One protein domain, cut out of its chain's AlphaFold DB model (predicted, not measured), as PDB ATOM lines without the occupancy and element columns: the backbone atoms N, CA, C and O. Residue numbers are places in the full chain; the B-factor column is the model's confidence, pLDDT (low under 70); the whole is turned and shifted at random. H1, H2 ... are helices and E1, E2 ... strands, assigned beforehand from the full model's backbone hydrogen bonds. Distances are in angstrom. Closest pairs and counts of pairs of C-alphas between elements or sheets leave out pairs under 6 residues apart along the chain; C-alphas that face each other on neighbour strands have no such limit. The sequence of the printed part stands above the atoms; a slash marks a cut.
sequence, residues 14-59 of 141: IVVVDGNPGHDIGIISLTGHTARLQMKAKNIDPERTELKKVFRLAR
ATOM      1  N   ILE A  14     123.403 224.015 301.822       94.69
ATOM      2  CA  ILE A  14     123.583 222.722 302.477       94.69
ATOM      3  C   ILE A  14     123.046 221.651 301.534       94.69
ATOM      4  O   ILE A  14     121.915 221.737 301.049       94.69
ATOM      5  N   VAL A  15     123.856 220.638 301.254       95.06
ATOM      6  CA  VAL A  15     123.573 219.615 300.249       95.06
ATOM      7  C   VAL A  15     123.752 218.212 300.805       95.06
ATOM      8  O   VAL A  15     124.601 217.963 301.656       95.06
ATOM      9  N   VAL A  16     122.966 217.282 300.270       94.31
ATOM     10  CA  VAL A  16     123.141 215.849 300.503       94.31
ATOM     11  C   VAL A  16     124.126 215.308 299.475       94.31
ATOM     12  O   VAL A  16     123.953 215.519 298.268       94.31
ATOM     13  N   VAL A  17     125.144 214.600 299.949       93.38
ATOM     14  CA  VAL A  17     126.229 214.051 299.132       93.38
ATOM     15  C   VAL A  17     126.350 212.545 299.333       93.38
ATOM     16  O   VAL A  17     125.841 211.983 300.301       93.38
ATOM     17  N   ASP A  18     127.021 211.880 298.401       90.38
ATOM     18  CA  ASP A  18     127.259 210.439 298.471       90.38
ATOM     19  C   ASP A  18     128.161 210.039 299.659       90.38
ATOM     20  O   ASP A  18     129.251 210.596 299.845       90.38
ATOM     21  N   GLY A  19     127.690 209.075 300.461       82.81
ATOM     22  CA  GLY A  19     128.363 208.545 301.655       82.81
ATOM     23  C   GLY A  19     128.907 207.115 301.514       82.81
ATOM     24  O   GLY A  19     129.669 206.684 302.379       82.81
ATOM     25  N   ASN A  20     128.545 206.408 300.434       79.31
ATOM     26  CA  ASN A  20     128.843 205.000 300.121       79.31
ATOM     27  C   ASN A  20     129.261 204.088 301.315       79.31
ATOM     28  O   ASN A  20     130.446 204.016 301.672       79.31
ATOM     29  N   PRO A  21     128.328 203.306 301.900       82.06
ATOM     30  CA  PRO A  21     126.877 203.349 301.705       82.06
ATOM     31  C   PRO A  21     126.245 204.544 302.431       82.06
ATOM     32  O   PRO A  21     126.810 205.062 303.390       82.06
ATOM     33  N   GLY A  22     125.044 204.938 302.009       86.00
ATOM     34  CA  GLY A  22     124.275 206.004 302.653       86.00
ATOM     35  C   GLY A  22     124.579 207.397 302.102       86.00
ATOM     36  O   GLY A  22     125.087 207.540 300.988       86.00
ATOM     37  N   HIS A  23     124.227 208.425 302.869       89.69
ATOM     38  CA  HIS A  23     124.426 209.819 302.487       89.69
ATOM     39  C   HIS A  23     125.079 210.640 303.594       89.69
ATOM     40  O   HIS A  23     124.904 210.379 304.784       89.69
ATOM     41  N   ASP A  24     125.764 211.693 303.183       93.25
ATOM     42  CA  ASP A  24     126.420 212.644 304.068       93.25
ATOM     43  C   ASP A  24     125.930 214.069 303.784       93.25
ATOM     44  O   ASP A  24     125.244 214.304 302.783       93.25
ATOM     45  N   ILE A  25     126.254 215.018 304.661       93.56
ATOM     46  CA  ILE A  25     125.854 216.422 304.521       93.56
ATOM     47  C   ILE A  25     127.084 217.291 304.279       93.56
ATOM     48  O   ILE A  25     128.090 217.189 304.972       93.56
ATOM     49  N   GLY A  26     127.003 218.161 303.274       92.81
ATOM     50  CA  GLY A  26     128.066 219.101 302.933       92.81
ATOM     51  C   GLY A  26     127.548 220.526 302.801       92.81
ATOM     52  O   GLY A  26     126.376 220.747 302.508       92.81
ATOM     53  N   ILE A  27     128.447 221.493 302.971       93.69
ATOM     54  CA  ILE A  27     128.175 222.915 302.737       93.69
ATOM     55  C   ILE A  27     128.976 223.361 301.518       93.69
ATOM     56  O   ILE A  27     130.182 223.108 301.416       93.69
ATOM     57  N   ILE A  28     128.318 224.033 300.580       94.00
ATOM     58  CA  ILE A  28     128.973 224.564 299.388       94.00
ATOM     59  C   ILE A  28     129.833 225.769 299.772       94.00
ATOM     60  O   ILE A  28     129.330 226.839 300.103       94.00
ATOM     61  N   SER A  29     131.154 225.608 299.704       91.94
ATOM     62  CA  SER A  29     132.106 226.673 300.042       91.94
ATOM     63  C   SER A  29     132.417 227.603 298.871       91.94
ATOM     64  O   SER A  29     132.625 228.792 299.085       91.94
ATOM     65  N   LEU A  30     132.460 227.078 297.644       90.00
ATOM     66  CA  LEU A  30     132.794 227.807 296.419       90.00
ATOM     67  C   LEU A  30     132.046 227.204 295.226       90.00
ATOM     68  O   LEU A  30     131.877 225.986 295.143       90.00
ATOM     69  N   THR A  31     131.674 228.046 294.264       89.69
ATOM     70  CA  THR A  31     131.027 227.642 293.006       89.69
ATOM     71  C   THR A  31     131.699 228.307 291.797       89.69
ATOM     72  O   THR A  31     132.550 229.191 291.935       89.69
ATOM     73  N   GLY A  32     131.362 227.844 290.588       87.19
ATOM     74  CA  GLY A  32     131.785 228.471 289.333       87.19
ATOM     75  C   GLY A  32     133.304 228.560 289.135       87.19
ATOM     76  O   GLY A  32     134.045 227.601 289.371       87.19
ATOM     77  N   HIS A  33     133.776 229.714 288.653       86.50
ATOM     78  CA  HIS A  33     135.182 229.922 288.292       86.50
ATOM     79  C   HIS A  33     136.128 229.792 289.494       86.50
ATOM     80  O   HIS A  33     137.172 229.147 289.391       86.50
ATOM     81  N   THR A  34     135.737 230.319 290.656       87.69
ATOM     82  CA  THR A  34     136.547 230.275 291.881       87.69
ATOM     83  C   THR A  34     136.784 228.841 292.355       87.69
ATOM     84  O   THR A  34     137.896 228.495 292.750       87.69
ATOM     85  N   ALA A  35     135.780 227.966 292.232       87.81
ATOM     86  CA  ALA A  35     135.944 226.545 292.532       87.81
ATOM     87  C   ALA A  35     136.984 225.877 291.610       87.81
ATOM     88  O   ALA A  35     137.812 225.098 292.081       87.81
ATOM     89  N   ARG A  36     136.998 226.222 290.313       86.44
ATOM     90  CA  ARG A  36     137.988 225.698 289.351       86.44
ATOM     91  C   ARG A  36     139.407 226.168 289.669       86.44
ATOM     92  O   ARG A  36     140.338 225.370 289.586       86.44
ATOM     93  N   LEU A  37     139.575 227.433 290.059       89.88
ATOM     94  CA  LEU A  37     140.874 227.961 290.489       89.88
ATOM     95  C   LEU A  37     141.389 227.225 291.734       89.88
ATOM     96  O   LEU A  37     142.549 226.817 291.762       89.88
ATOM     97  N   GLN A  38     140.515 226.978 292.714       89.62
ATOM     98  CA  GLN A  38     140.859 226.234 293.925       89.62
ATOM     99  C   GLN A  38     141.264 224.784 293.620       89.62
ATOM    100  O   GLN A  38     142.227 224.277 294.194       89.62
ATOM    101  N   MET A  39     140.559 224.116 292.702       88.62
ATOM    102  CA  MET A  39     140.917 222.767 292.250       88.62
ATOM    103  C   MET A  39     142.299 222.747 291.597       88.62
ATOM    104  O   MET A  39     143.132 221.926 291.973       88.62
ATOM    105  N   LYS A  40     142.580 223.699 290.697       89.19
ATOM    106  CA  LYS A  40     143.894 223.824 290.052       89.19
ATOM    107  C   LYS A  40     145.007 224.073 291.073       89.19
ATOM    108  O   LYS A  40     146.043 223.423 291.002       89.19
ATOM    109  N   ALA A  41     144.783 224.961 292.043       91.06
ATOM    110  CA  ALA A  41     145.745 225.240 293.109       91.06
ATOM    111  C   ALA A  41     146.045 224.003 293.976       91.06
ATOM    112  O   ALA A  41     147.168 223.827 294.435       91.06
ATOM    113  N   LYS A  42     145.054 223.123 294.163       87.88
ATOM    114  CA  LYS A  42     145.198 221.845 294.877       87.88
ATOM    115  C   LYS A  42     145.623 220.675 293.983       87.88
ATOM    116  O   LYS A  42     145.634 219.543 294.454       87.88
ATOM    117  N   ASN A  43     145.955 220.937 292.719       89.25
ATOM    118  CA  ASN A  43     146.307 219.928 291.721       89.25
ATOM    119  C   ASN A  43     145.240 218.820 291.557       89.25
ATOM    120  O   ASN A  43     145.564 217.654 291.349       89.25
ATOM    121  N   ILE A  44     143.961 219.187 291.687       87.19
ATOM    122  CA  ILE A  44     142.813 218.290 291.515       87.19
ATOM    123  C   ILE A  44     142.305 218.423 290.081       87.19
ATOM    124  O   ILE A  44     141.780 219.471 289.695       87.19
ATOM    125  N   ASP A  45     142.428 217.346 289.312       86.25
ATOM    126  CA  ASP A  45     141.857 217.233 287.971       86.25
ATOM    127  C   ASP A  45     140.446 216.620 288.064       86.25
ATOM    128  O   ASP A  45     140.318 215.469 288.492       86.25
ATOM    129  N   PRO A  46     139.376 217.349 287.697       80.00
ATOM    130  CA  PRO A  46     138.005 216.862 287.818       80.00
ATOM    131  C   PRO A  46     137.661 215.692 286.883       80.00
ATOM    132  O   PRO A  46     136.676 215.014 287.152       80.00
ATOM    133  N   GLU A  47     138.431 215.444 285.816       81.94
ATOM    134  CA  GLU A  47     138.208 214.297 284.920       81.94
ATOM    135  C   GLU A  47     138.903 213.028 285.421       81.94
ATOM    136  O   GLU A  47     138.450 211.917 285.155       81.94
ATOM    137  N   ARG A  48     140.006 213.189 286.161       83.81
ATOM    138  CA  ARG A  48     140.815 212.072 286.679       83.81
ATOM    139  C   ARG A  48     140.550 211.746 288.144       83.81
ATOM    140  O   ARG A  48     140.932 210.676 288.607       83.81
ATOM    141  N   THR A  49     139.932 212.662 288.881       83.12
ATOM    142  CA  THR A  49     139.633 212.485 290.305       83.12
ATOM    143  C   THR A  49     138.206 211.997 290.474       83.12
ATOM    144  O   THR A  49     137.265 212.642 290.014       83.12
ATOM    145  N   GLU A  50     138.024 210.900 291.207       81.56
ATOM    146  CA  GLU A  50     136.692 210.468 291.611       81.56
ATOM    147  C   GLU A  50     136.110 211.473 292.616       81.56
ATOM    148  O   GLU A  50     136.544 211.591 293.764       81.56
ATOM    149  N   LEU A  51     135.138 212.260 292.159       85.12
ATOM    150  CA  LEU A  51     134.468 213.261 292.975       85.12
ATOM    151  C   LEU A  51     133.164 212.691 293.528       85.12
ATOM    152  O   LEU A  51     132.298 212.269 292.761       85.12
ATOM    153  N   LYS A  52     132.965 212.804 294.848       86.38
ATOM    154  CA  LYS A  52     131.659 212.548 295.477       86.38
ATOM    155  C   LYS A  52     130.552 213.318 294.752       86.38
ATOM    156  O   LYS A  52     130.740 214.493 294.403       86.38
ATOM    157  N   LYS A  53     129.411 212.663 294.541       89.38
ATOM    158  CA  LYS A  53     128.241 213.240 293.870       89.38
ATOM    159  C   LYS A  53     127.387 214.032 294.857       89.38
ATOM    160  O   LYS A  53     127.178 213.593 295.984       89.38
ATOM    161  N   VAL A  54     126.893 215.184 294.415       92.19
ATOM    162  CA  VAL A  54     125.838 215.939 295.098       92.19
ATOM    163  C   VAL A  54     124.494 215.452 294.574       92.19
ATOM    164  O   VAL A  54     124.275 215.460 293.366       92.19
ATOM    165  N   PHE A  55     123.593 215.037 295.463       89.56
ATOM    166  CA  PHE A  55     122.271 214.552 295.064       89.56
ATOM    167  C   PHE A  55     121.241 215.672 294.975       89.56
ATOM    168  O   PHE A  55     120.492 215.752 294.006       89.56
ATOM    169  N   ARG A  56     121.159 216.509 296.013       93.00
ATOM    170  CA  ARG A  56     120.140 217.560 296.149       93.00
ATOM    171  C   ARG A  56     120.493 218.526 297.276       93.00
ATOM    172  O   ARG A  56     121.345 218.218 298.108       93.00
ATOM    173  N   LEU A  57     119.764 219.636 297.354       93.44
ATOM    174  CA  LEU A  57     119.716 220.456 298.566       93.44
ATOM    175  C   LEU A  57     119.214 219.622 299.755       93.44
ATOM    176  O   LEU A  57     118.325 218.768 299.613       93.44
ATOM    177  N   ALA A  58     119.810 219.859 300.920       94.25
ATOM    178  CA  ALA A  58     119.394 219.251 302.172       94.25
ATOM    179  C   ALA A  58     118.019 219.789 302.581       94.25
ATOM    180  O   ALA A  58     117.739 220.984 302.502       94.25
ATOM    181  N   ARG A  59     117.137 218.882 302.998       95.38
ATOM    182  CA  ARG A  59     115.846 219.224 303.597       95.38
ATOM    183  C   ARG A  59     116.066 219.518 305.083       95.38
ATOM    184  O   ARG A  59     117.021 218.990 305.652       95.38
TER     185      ARG A  59
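This is residues 14 to 59 of the 141 residues of the protein "PSP1 C-terminal domain-containing protein" of Bacteroidales bacterium (UniProt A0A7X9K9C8). A small antiparallel sheet of three strands makes one end of this domain and a single helix, H1, makes the other; two unnamed stretches, residues 28 to 31 and residues 42 to 53, join them as an open frame with an empty middle. The helix does not cover the sheet but sits away from it along the longest axis. The printed part has 46 residues with three named strands and one named helix, in the order E1, E2, H1, E3, and the sheet runs E2, E1, E3. The class is mixed, helices and strands. The whole is loose, with a radius of gyration of the C-alphas of 11.8 A, and elongated, with spans of 31 by 19 by 12 A.

Begin at strand E1, residues 14 to 18, the inner strand of the sheet. Beside it find E2, residues 23 to 27, an edge strand; the two form a hairpin, antiparallel at 142 degrees between their directions. C-alphas 27 and 14 face each other at 4.6 A, and N 15 and O 26 are within hydrogen-bond range at 2.8 A, as are N 24 and O 17 at 2.9 A. Next comes helix H1, residues 32 to 41, which is not on the sheet, with 0 pairs of C-alphas within 10 A. H1 and E1 are apart. Every O i to N i+4 pair of H1 is within hydrogen-bond range. Look then for E3, residues 54 to 57, the other edge strand, antiparallel to E1 at 152 degrees. C-alphas 15 and 57 face each other at 4.3 A, and N 16 and O 56 are 2.9 A apart, within hydrogen-bond range. E2, H1 and E3 form a split strand-helix-strand unit, two strands that run the same way with E1 between them in the sheet, and its crossover is right-handed.

Find C-alpha 14 at (123.583, 222.722, 302.477); from there E1 runs 13.4 A to Asp 18. E2 goes from His 23 to Ile 27, 13.6 A. H1 starts at Gly 32, C-alpha at (131.785, 228.471, 289.333), and reaches Ala 41 after 14.8 A. E3 covers 8.4 A from Val 54 to Leu 57, whose C-alpha is at (119.716, 220.456, 298.566).

The two C-alphas farthest apart, those of Asn 43 and Arg 59, are 32.7 A from each other, while the first and last printed C-alphas, of Ile 14 and Arg 59, are 8.6 A apart. The links from E1 to E2 and from E2 to H1 are tight, and the link from H1 to E3, with 12 residues, is long. The printed part has no cut. Its mean pLDDT is 88.9, and no printed residue is under 70.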